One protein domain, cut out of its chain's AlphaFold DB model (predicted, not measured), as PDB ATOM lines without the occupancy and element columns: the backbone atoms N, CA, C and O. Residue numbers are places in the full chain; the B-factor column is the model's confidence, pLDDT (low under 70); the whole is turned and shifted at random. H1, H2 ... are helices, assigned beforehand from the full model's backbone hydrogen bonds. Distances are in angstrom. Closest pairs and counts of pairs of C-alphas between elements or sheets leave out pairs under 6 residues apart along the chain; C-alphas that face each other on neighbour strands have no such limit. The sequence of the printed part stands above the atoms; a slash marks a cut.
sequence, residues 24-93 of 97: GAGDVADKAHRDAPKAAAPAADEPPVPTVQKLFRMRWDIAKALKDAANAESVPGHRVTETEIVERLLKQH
ATOM      1  N   GLY A  24     -39.914 -50.731 -43.314       50.47
ATOM      2  CA  GLY A  24     -40.356 -49.414 -43.769       50.47
ATOM      3  C   GLY A  24     -39.257 -48.728 -44.592       50.47
ATOM      4  O   GLY A  24     -38.092 -48.737 -44.199       50.47
ATOM      5  N   ALA A  25     -39.617 -48.104 -45.719       54.78
ATOM      6  CA  ALA A  25     -38.681 -47.476 -46.666       54.78
ATOM      7  C   ALA A  25     -37.684 -46.480 -46.028       54.78
ATOM      8  O   ALA A  25     -36.640 -46.199 -46.612       54.78
ATOM      9  N   GLY A  26     -37.981 -45.979 -44.823       56.31
ATOM     10  CA  GLY A  26     -37.063 -45.170 -44.020       56.31
ATOM     11  C   GLY A  26     -35.858 -45.936 -43.456       56.31
ATOM     12  O   GLY A  26     -34.758 -45.397 -43.477       56.31
ATOM     13  N   ASP A  27     -36.022 -47.188 -43.011       52.53
ATOM     14  CA  ASP A  27     -34.920 -47.997 -42.448       52.53
ATOM     15  C   ASP A  27     -33.981 -48.510 -43.554       52.53
ATOM     16  O   ASP A  27     -32.761 -48.526 -43.397       52.53
ATOM     17  N   VAL A  28     -34.540 -48.839 -44.727       54.97
ATOM     18  CA  VAL A  28     -33.763 -49.242 -45.912       54.97
ATOM     19  C   VAL A  28     -32.938 -48.072 -46.457       54.97
ATOM     20  O   VAL A  28     -31.801 -48.277 -46.869       54.97
ATOM     21  N   ALA A  29     -33.469 -46.845 -46.420       55.88
ATOM     22  CA  ALA A  29     -32.733 -45.650 -46.829       55.88
ATOM     23  C   ALA A  29     -31.569 -45.320 -45.874       55.88
ATOM     24  O   ALA A  29     -30.487 -44.983 -46.350       55.88
ATOM     25  N   ASP A  30     -31.751 -45.468 -44.555       53.59
ATOM     26  CA  ASP A  30     -30.688 -45.237 -43.559       53.59
ATOM     27  C   ASP A  30     -29.584 -46.308 -43.637       53.59
ATOM     28  O   ASP A  30     -28.393 -45.991 -43.600       53.59
ATOM     29  N   LYS A  31     -29.956 -47.583 -43.834       53.75
ATOM     30  CA  LYS A  31     -28.990 -48.683 -43.993       53.75
ATOM     31  C   LYS A  31     -28.265 -48.659 -45.337       53.75
ATOM     32  O   LYS A  31     -27.053 -48.856 -45.368       53.75
ATOM     33  N   ALA A  32     -28.949 -48.329 -46.436       54.06
ATOM     34  CA  ALA A  32     -28.301 -48.155 -47.739       54.06
ATOM     35  C   ALA A  32     -27.272 -47.013 -47.727       54.06
ATOM     36  O   ALA A  32     -26.263 -47.089 -48.422       54.06
ATOM     37  N   HIS A  33     -27.484 -45.982 -46.905       52.56
ATOM     38  CA  HIS A  33     -26.527 -44.890 -46.747       52.56
ATOM     39  C   HIS A  33     -25.305 -45.261 -45.890       52.56
ATOM     40  O   HIS A  33     -24.260 -44.620 -46.016       52.56
ATOM     41  N   ARG A  34     -25.426 -46.282 -45.028       53.81
ATOM     42  CA  ARG A  34     -24.329 -46.806 -44.198       53.81
ATOM     43  C   ARG A  34     -23.455 -47.827 -44.927       53.81
ATOM     44  O   ARG A  34     -22.246 -47.803 -44.716       53.81
ATOM     45  N   ASP A  35     -24.039 -48.659 -45.790       52.94
ATOM     46  CA  ASP A  35     -23.344 -49.797 -46.417       52.94
ATOM     47  C   ASP A  35     -23.076 -49.644 -47.927       52.94
ATOM     48  O   ASP A  35     -22.541 -50.556 -48.560       52.94
ATOM     49  N   ALA A  36     -23.401 -48.502 -48.544       46.69
ATOM     50  CA  ALA A  36     -22.995 -48.256 -49.925       46.69
ATOM     51  C   ALA A  36     -21.459 -48.127 -50.020       46.69
ATOM     52  O   ALA A  36     -20.876 -47.269 -49.345       46.69
ATOM     53  N   PRO A  37     -20.774 -48.903 -50.886       49.69
ATOM     54  CA  PRO A  37     -19.388 -48.622 -51.218       49.69
ATOM     55  C   PRO A  37     -19.344 -47.219 -51.814       49.69
ATOM     56  O   PRO A  37     -20.013 -46.938 -52.809       49.69
ATOM     57  N   LYS A  38     -18.591 -46.337 -51.150       53.09
ATOM     58  CA  LYS A  38     -18.363 -44.946 -51.534       53.09
ATOM     59  C   LYS A  38     -18.006 -44.901 -53.019       53.09
ATOM     60  O   LYS A  38     -16.859 -45.152 -53.387       53.09
ATOM     61  N   ALA A  39     -18.989 -44.602 -53.868       50.69
ATOM     62  CA  ALA A  39     -18.729 -44.226 -55.245       50.69
ATOM     63  C   ALA A  39     -17.724 -43.080 -55.165       50.69
ATOM     64  O   ALA A  39     -17.940 -42.133 -54.404       50.69
ATOM     65  N   ALA A  40     -16.584 -43.238 -55.839       51.97
ATOM     66  CA  ALA A  40     -15.518 -42.255 -55.832       51.97
ATOM     67  C   ALA A  40     -16.111 -40.912 -56.266       51.97
ATOM     68  O   ALA A  40     -16.398 -40.692 -57.442       51.97
ATOM     69  N   ALA A  41     -16.367 -40.055 -55.279       56.66
ATOM     70  CA  ALA A  41     -16.734 -38.678 -55.517       56.66
ATOM     71  C   ALA A  41     -15.602 -38.052 -56.341       56.66
ATOM     72  O   ALA A  41     -14.438 -38.408 -56.111       56.66
ATOM     73  N   PRO A  42     -15.909 -37.151 -57.294       52.72
ATOM     74  CA  PRO A  42     -14.867 -36.359 -57.930       52.72
ATOM     75  C   PRO A  42     -14.012 -35.766 -56.813       52.72
ATOM     76  O   PRO A  42     -14.559 -35.277 -55.822       52.72
ATOM     77  N   ALA A  43     -12.692 -35.921 -56.925       57.31
ATOM     78  CA  ALA A  43     -11.753 -35.370 -55.965       57.31
ATOM     79  C   ALA A  43     -12.001 -33.861 -55.903       57.31
ATOM     80  O   ALA A  43     -11.608 -33.119 -56.797       57.31
ATOM     81  N   ALA A  44     -12.749 -33.430 -54.891       60.12
ATOM     82  CA  ALA A  44     -12.782 -32.041 -54.508       60.12
ATOM     83  C   ALA A  44     -11.375 -31.758 -53.979       60.12
ATOM     84  O   ALA A  44     -10.968 -32.339 -52.974       60.12
ATOM     85  N   ASP A  45     -10.621 -30.932 -54.704       63.59
ATOM     86  CA  ASP A  45      -9.265 -30.496 -54.340       63.59
ATOM     87  C   ASP A  45      -9.225 -29.737 -53.001       63.59
ATOM     88  O   ASP A  45      -8.154 -29.467 -52.460       63.59
ATOM     89  N   GLU A  46     -10.389 -29.420 -52.434       65.69
ATOM     90  CA  GLU A  46     -10.521 -28.703 -51.180       65.69
ATOM     91  C   GLU A  46     -10.979 -29.640 -50.052       65.69
ATOM     92  O   GLU A  46     -11.967 -30.371 -50.204       65.69
ATOM     93  N   PRO A  47     -10.275 -29.653 -48.902       72.81
ATOM     94  CA  PRO A  47     -10.708 -30.431 -47.755       72.81
ATOM     95  C   PRO A  47     -12.108 -29.971 -47.318       72.81
ATOM     96  O   PRO A  47     -12.376 -28.769 -47.289       72.81
ATOM     97  N   PRO A  48     -13.012 -30.902 -46.958       77.00
ATOM     98  CA  PRO A  48     -14.365 -30.544 -46.562       77.00
ATOM     99  C   PRO A  48     -14.327 -29.606 -45.354       77.00
ATOM    100  O   PRO A  48     -13.685 -29.903 -44.342       77.00
ATOM    101  N   VAL A  49     -15.034 -28.479 -45.460       81.69
ATOM    102  CA  VAL A  49     -15.153 -27.510 -44.367       81.69
ATOM    103  C   VAL A  49     -15.799 -28.208 -43.161       81.69
ATOM    104  O   VAL A  49     -16.849 -28.845 -43.314       81.69
ATOM    105  N   PRO A  50     -15.203 -28.127 -41.958       87.12
ATOM    106  CA  PRO A  50     -15.770 -28.763 -40.780       87.12
ATOM    107  C   PRO A  50     -17.122 -28.135 -40.430       87.12
ATOM    108  O   PRO A  50     -17.238 -26.919 -40.281       87.12
ATOM    109  N   THR A  51     -18.146 -28.972 -40.257       86.12
ATOM    110  CA  THR A  51     -19.495 -28.546 -39.858       86.12
ATOM    111  C   THR A  51     -19.793 -28.958 -38.416       86.12
ATOM    112  O   THR A  51     -19.363 -30.011 -37.946       86.12
ATOM    113  N   VAL A  52     -20.526 -28.111 -37.686       92.56
ATOM    114  CA  VAL A  52     -20.956 -28.374 -36.302       92.56
ATOM    115  C   VAL A  52     -22.459 -28.151 -36.192       92.56
ATOM    116  O   VAL A  52     -22.950 -27.064 -36.485       92.56
ATOM    117  N   GLN A  53     -23.193 -29.156 -35.710       91.62
ATOM    118  CA  GLN A  53     -24.628 -29.029 -35.462       91.62
ATOM    119  C   GLN A  53     -24.892 -28.304 -34.134       91.62
ATOM    120  O   GLN A  53     -24.301 -28.621 -33.098       91.62
ATOM    121  N   LYS A  54     -25.808 -27.332 -34.153       93.44
ATOM    122  CA  LYS A  54     -26.275 -26.602 -32.966       93.44
ATOM    123  C   LYS A  54     -27.784 -26.764 -32.819       93.44
ATOM    124  O   LYS A  54     -28.509 -26.734 -33.808       93.44
ATOM    125  N   LEU A  55     -28.248 -26.924 -31.579       94.12
ATOM    126  CA  LEU A  55     -29.669 -27.007 -31.248       94.12
ATOM    127  C   LEU A  55     -30.096 -25.732 -30.516       94.12
ATOM    128  O   LEU A  55     -29.557 -25.414 -29.457       94.12
ATOM    129  N   PHE A  56     -31.081 -25.027 -31.067       94.06
ATOM    130  CA  PHE A  56     -31.635 -23.808 -30.483       94.06
ATOM    131  C   PHE A  56     -33.083 -24.034 -30.057       94.06
ATOM    132  O   PHE A  56     -33.861 -24.676 -30.760       94.06
ATOM    133  N   ARG A  57     -33.472 -23.465 -28.913       96.38
ATOM    134  CA  ARG A  57     -34.889 -23.346 -28.554       96.38
ATOM    135  C   ARG A  57     -35.428 -22.066 -29.172       96.38
ATOM    136  O   ARG A  57     -35.021 -20.977 -28.786       96.38
ATOM    137  N   MET A  58     -36.344 -22.211 -30.119       95.25
ATOM    138  CA  MET A  58     -36.982 -21.088 -30.798       95.25
ATOM    139  C   MET A  58     -38.408 -20.900 -30.290       95.25
ATOM    140  O   MET A  58     -39.066 -21.855 -29.870       95.25
ATOM    141  N   ARG A  59     -38.899 -19.659 -30.337       98.19
ATOM    142  CA  ARG A  59     -40.331 -19.408 -30.161       98.19
ATOM    143  C   ARG A  59     -41.101 -19.996 -31.344       98.19
ATOM    144  O   ARG A  59     -40.599 -20.027 -32.468       98.19
ATOM    145  N   TRP A  60     -42.329 -20.436 -31.079       97.19
ATOM    146  CA  TRP A  60     -43.174 -21.103 -32.069       97.19
ATOM    147  C   TRP A  60     -43.441 -20.245 -33.312       97.19
ATOM    148  O   TRP A  60     -43.365 -20.743 -34.430       97.19
ATOM    149  N   ASP A  61     -43.708 -18.955 -33.122       97.94
ATOM    150  CA  ASP A  61     -43.973 -18.010 -34.207       97.94
ATOM    151  C   ASP A  61     -42.770 -17.851 -35.141       97.94
ATOM    152  O   ASP A  61     -42.934 -17.848 -36.358       97.94
ATOM    153  N   ILE A  62     -41.559 -17.810 -34.583       97.38
ATOM    154  CA  ILE A  62     -40.323 -17.718 -35.364       97.38
ATOM    155  C   ILE A  62     -40.062 -19.019 -36.129       97.38
ATOM    156  O   ILE A  62     -39.744 -18.975 -37.314       97.38
ATOM    157  N   ALA A  63     -40.244 -20.178 -35.487       97.06
ATOM    158  CA  ALA A  63     -40.106 -21.470 -36.159       97.06
ATOM    159  C   ALA A  63     -41.114 -21.616 -37.314       97.06
ATOM    160  O   ALA A  63     -40.764 -22.082 -38.397       97.06
ATOM    161  N   LYS A  64     -42.359 -21.158 -37.116       98.00
ATOM    162  CA  LYS A  64     -43.373 -21.142 -38.174       98.00
ATOM    163  C   LYS A  64     -42.986 -20.204 -39.319       98.00
ATOM    164  O   LYS A  64     -43.082 -20.603 -40.474       98.00
ATOM    165  N   ALA A  65     -42.537 -18.989 -39.007       97.88
ATOM    166  CA  ALA A  65     -42.114 -18.023 -40.016       97.88
ATOM    167  C   ALA A  65     -40.944 -18.548 -40.861       97.88
ATOM    168  O   ALA A  65     -40.947 -18.370 -42.075       97.88
ATOM    169  N   LEU A  66     -39.984 -19.246 -40.241       97.38
ATOM    170  CA  LEU A  66     -38.851 -19.856 -40.940       97.38
ATOM    171  C   LEU A  66     -39.311 -20.926 -41.940       97.38
ATOM    172  O   LEU A  66     -38.878 -20.932 -43.091       97.38
ATOM    173  N   LYS A  67     -40.246 -21.781 -41.516       97.06
ATOM    174  CA  LYS A  67     -40.853 -22.796 -42.378       97.06
ATOM    175  C   LYS A  67     -41.618 -22.180 -43.547       97.06
ATOM    176  O   LYS A  67     -41.495 -22.637 -44.682       97.06
ATOM    177  N   ASP A  68     -42.427 -21.161 -43.271       98.00
ATOM    178  CA  ASP A  68     -43.211 -20.470 -44.295       98.00
ATOM    179  C   ASP A  68     -42.289 -19.779 -45.314       98.00
ATOM    180  O   ASP A  68     -42.521 -19.896 -46.517       98.00
ATOM    181  N   ALA A  69     -41.206 -19.144 -44.850       97.38
ATOM    182  CA  ALA A  69     -40.196 -18.523 -45.703       97.38
ATOM    183  C   ALA A  69     -39.486 -19.547 -46.601       97.38
ATOM    184  O   ALA A  69     -39.397 -19.335 -47.806       97.38
ATOM    185  N   ALA A  70     -39.071 -20.696 -46.057       97.19
ATOM    186  CA  ALA A  70     -38.448 -21.764 -46.845       97.19
ATOM    187  C   ALA A  70     -39.360 -22.253 -47.983       97.19
ATOM    188  O   ALA A  70     -38.905 -22.470 -49.108       97.19
ATOM    189  N   ASN A  71     -40.664 -22.378 -47.723       96.69
ATOM    190  CA  ASN A  71     -41.633 -22.756 -48.753       96.69
ATOM    191  C   ASN A  71     -41.849 -21.647 -49.792       96.69
ATOM    192  O   ASN A  71     -41.997 -21.954 -50.970       96.69
ATOM    193  N   ALA A  72     -41.881 -20.384 -49.363       96.62
ATOM    194  CA  ALA A  72     -42.114 -19.241 -50.243       96.62
ATOM    195  C   ALA A  72     -40.911 -18.918 -51.146       96.62
ATOM    196  O   ALA A  72     -41.104 -18.516 -52.289       96.62
ATOM    197  N   GLU A  73     -39.684 -19.092 -50.647       95.88
ATOM    198  CA  GLU A  73     -38.447 -18.876 -51.412       95.88
ATOM    199  C   GLU A  73     -38.113 -20.050 -52.347       95.88
ATOM    200  O   GLU A  73     -37.350 -19.891 -53.299       95.88
ATOM    201  N   SER A  74     -38.689 -21.230 -52.097       94.69
ATOM    202  CA  SER A  74     -38.508 -22.393 -52.963       94.69
ATOM    203  C   SER A  74     -39.208 -22.195 -54.309       94.69
ATOM    204  O   SER A  74     -40.393 -21.871 -54.380       94.69
ATOM    205  N   VAL A  75     -38.490 -22.479 -55.392       92.88
ATOM    206  CA  VAL A  75     -38.997 -22.427 -56.769       92.88
ATOM    207  C   VAL A  75     -38.901 -23.810 -57.420       92.88
ATOM    208  O   VAL A  75     -38.148 -24.667 -56.950       92.88
ATOM    209  N   PRO A  76     -39.643 -24.095 -58.506       92.19
ATOM    210  CA  PRO A  76     -39.503 -25.365 -59.212       92.19
ATOM    211  C   PRO A  76     -38.039 -25.629 -59.600       92.19
ATOM    212  O   PRO A  76     -37.422 -24.833 -60.302       92.19
ATOM    213  N   GLY A  77     -37.481 -26.742 -59.121       91.50
ATOM    214  CA  GLY A  77     -36.082 -27.118 -59.357       91.50
ATOM    215  C   GLY A  77     -35.074 -26.598 -58.325       91.50
ATOM    216  O   GLY A  77     -33.930 -27.041 -58.349       91.50
ATOM    217  N   HIS A  78     -35.478 -25.737 -57.386       92.56
ATOM    218  CA  HIS A  78     -34.618 -25.283 -56.294       92.56
ATOM    219  C   HIS A  78     -35.399 -25.156 -54.983       92.56
ATOM    220  O   HIS A  78     -36.279 -24.309 -54.829       92.56
ATOM    221  N   ARG A  79     -35.061 -26.018 -54.023       94.31
ATOM    222  CA  ARG A  79     -35.644 -26.003 -52.685       94.31
ATOM    223  C   ARG A  79     -34.730 -25.229 -51.749       94.31
ATOM    224  O   ARG A  79     -33.581 -25.623 -51.593       94.31
ATOM    225  N   VAL A  80     -35.287 -24.222 -51.090       95.81
ATOM    226  CA  VAL A  80     -34.629 -23.493 -50.005       95.81
ATOM    227  C   VAL A  80     -34.940 -24.186 -48.683       95.81
ATOM    228  O   VAL A  80     -36.085 -24.577 -48.425       95.81
ATOM    229  N   THR A  81     -33.927 -24.373 -47.838       96.69
ATOM    230  CA  THR A  81     -34.092 -24.988 -46.512       96.69
ATOM    231  C   THR A  81     -34.082 -23.963 -45.379       96.69
ATOM    232  O   THR A  81     -33.514 -22.880 -45.482       96.69
ATOM    233  N   GLU A  82     -34.690 -24.323 -44.247       96.25
ATOM    234  CA  GLU A  82     -34.628 -23.525 -43.015       96.25
ATOM    235  C   GLU A  82     -33.171 -23.281 -42.581       96.25
ATOM    236  O   GLU A  82     -32.826 -22.182 -42.148       96.25
ATOM    237  N   THR A  83     -32.305 -24.285 -42.758       95.44
ATOM    238  CA  THR A  83     -30.865 -24.196 -42.484       95.44
ATOM    239  C   THR A  83     -30.184 -23.151 -43.360       95.44
ATOM    240  O   THR A  83     -29.441 -22.336 -42.828       95.44
ATOM    241  N   GLU A  84     -30.459 -23.124 -44.668       95.75
ATOM    242  CA  GLU A  84     -29.893 -22.122 -45.586       95.75
ATOM    243  C   GLU A  84     -30.310 -20.700 -45.210       95.75
ATOM    244  O   GLU A  84     -29.486 -19.786 -45.223       95.75
ATOM    245  N   ILE A  85     -31.576 -20.507 -44.829       96.94
ATOM    246  CA  ILE A  85     -32.065 -19.202 -44.374       96.94
ATOM    247  C   ILE A  85     -31.322 -18.779 -43.103       96.94
ATOM    248  O   ILE A  85     -30.846 -17.646 -43.020       96.94
ATOM    249  N   VAL A  86     -31.195 -19.677 -42.122       96.12
ATOM    250  CA  VAL A  86     -30.463 -19.399 -40.878       96.12
ATOM    251  C   VAL A  86     -28.995 -19.101 -41.170       96.12
ATOM    252  O   VAL A  86     -28.472 -18.119 -40.655       96.12
ATOM    253  N   GLU A  87     -28.333 -19.890 -42.011       94.81
ATOM    254  CA  GLU A  87     -26.934 -19.677 -42.375       94.81
ATOM    255  C   GLU A  87     -26.737 -18.318 -43.051       94.81
ATOM    256  O   GLU A  87     -25.869 -17.553 -42.636       94.81
ATOM    257  N   ARG A  88     -27.591 -17.966 -44.019       95.81
ATOM    258  CA  ARG A  88     -27.573 -16.663 -44.697       95.81
ATOM    259  C   ARG A  88     -27.744 -15.505 -43.712       95.81
ATOM    260  O   ARG A  88     -27.007 -14.525 -43.786       95.81
ATOM    261  N   LEU A  89     -28.678 -15.622 -42.766       95.81
ATOM    262  CA  LEU A  89     -28.907 -14.604 -41.736       95.81
ATOM    263  C   LEU A  89     -27.733 -14.487 -40.758       95.81
ATOM    264  O   LEU A  89     -27.362 -13.378 -40.382       95.81
ATOM    265  N   LEU A  90     -27.128 -15.607 -40.353       95.69
ATOM    266  CA  LEU A  90     -25.960 -15.606 -39.469       95.69
ATOM    267  C   LEU A  90     -24.734 -15.017 -40.172       95.69
ATOM    268  O   LEU A  90     -24.034 -14.204 -39.573       95.69
ATOM    269  N   LYS A  91     -24.515 -15.366 -41.445       96.44
ATOM    270  CA  LYS A  91     -23.473 -14.768 -42.287       96.44
ATOM    271  C   LYS A  91     -23.629 -13.256 -42.365       96.44
ATOM    272  O   LYS A  91     -22.696 -12.528 -42.042       96.44
ATOM    273  N   GLN A  92     -24.838 -12.779 -42.660       97.12
ATOM    274  CA  GLN A  92     -25.141 -11.350 -42.689       97.12
ATOM    275  C   GLN A  92     -24.938 -10.673 -41.322       97.12
ATOM    276  O   GLN A  92     -24.404  -9.569 -41.262       97.12
ATOM    277  N   HIS A  93     -25.358 -11.311 -40.227       97.50
ATOM    278  CA  HIS A  93     -25.259 -10.738 -38.883       97.50
ATOM    279  C   HIS A  93     -23.811 -10.617 -38.390       97.50
ATOM    280  O   HIS A  93     -23.468  -9.622 -37.752       97.50
TER     281      HIS A  93
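This is residues 24 to 93 of the 97 residues of an uncharacterized protein of Aeromonas sp. ASNIH4 (UniProt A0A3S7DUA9). Two helices, H2 and H3, make a T, with the first residues of H3 meeting H2 at residues 66 to 70 and the rest of H3 running away from it, while a third helix, H1, stands far off by itself. A long unnamed stretch, residues 36 to 59, swings through open space between H1 and H2, and there is no shared core of three helices. The printed part has 70 residues with three named helices, in the order H1, H2, H3, and no named strand; the class is all helix. The whole is only just extended, close to loose, with a radius of gyration of the C-alphas of 16.8 A, and its C-alphas span 42 by 37 by 30 A.

The longest helix by residues is H2, residues 60 to 73. It touches H3, residues 82 to 93, and the closest C-alphas are those of Ala 70 and Glu 82, 5.7 A apart. H2 touches H3 with residues 66 to 70 alone, and H3 touches H2 with residues 82 to 85 alone. Their lines stand about perpendicular, at 81 degrees, and their centres are 13.0 A apart. The link between them, 8 residues, is short. H1, residues 25 to 35, touches no helix: it is apart from H2 and apart from H3. In H1, H2 and H3 every pair of O i and N i+4 is within hydrogen-bond range.

H2 measures 20.0 A from its first C-alpha to its last, from Trp 60 at (-43.174, -21.103, -32.069) to Glu 73. H3 measures 16.4 A and ends with the printed part at C-alpha 93, at (-25.259, -10.738, -38.883). H1 measures 15.5 A, and its first C-alpha, that of Ala 25, is at (-38.681, -47.476, -46.666).

The two C-alphas farthest apart are those of Ala 40 and Asp 61, at 43.2 A, and the first and last printed C-alphas, of Gly 24 and His 93, are 41.8 A apart. The link from H1 to H2, 24 residues, is long, and its C-alphas lie 11 to 23 A from the mean of the C-alphas. Residues 24 to 62 stand free, of which 25 to 35 belong to H1 and 60 to 62 to H2; residues 87 to 93 of H3 stand free too. The printed part has no cut. Its mean pLDDT is 81.1; residues 24 to 46 are under 70, and H1 has a mean of 54, against 97 for H2 and 96 for H3.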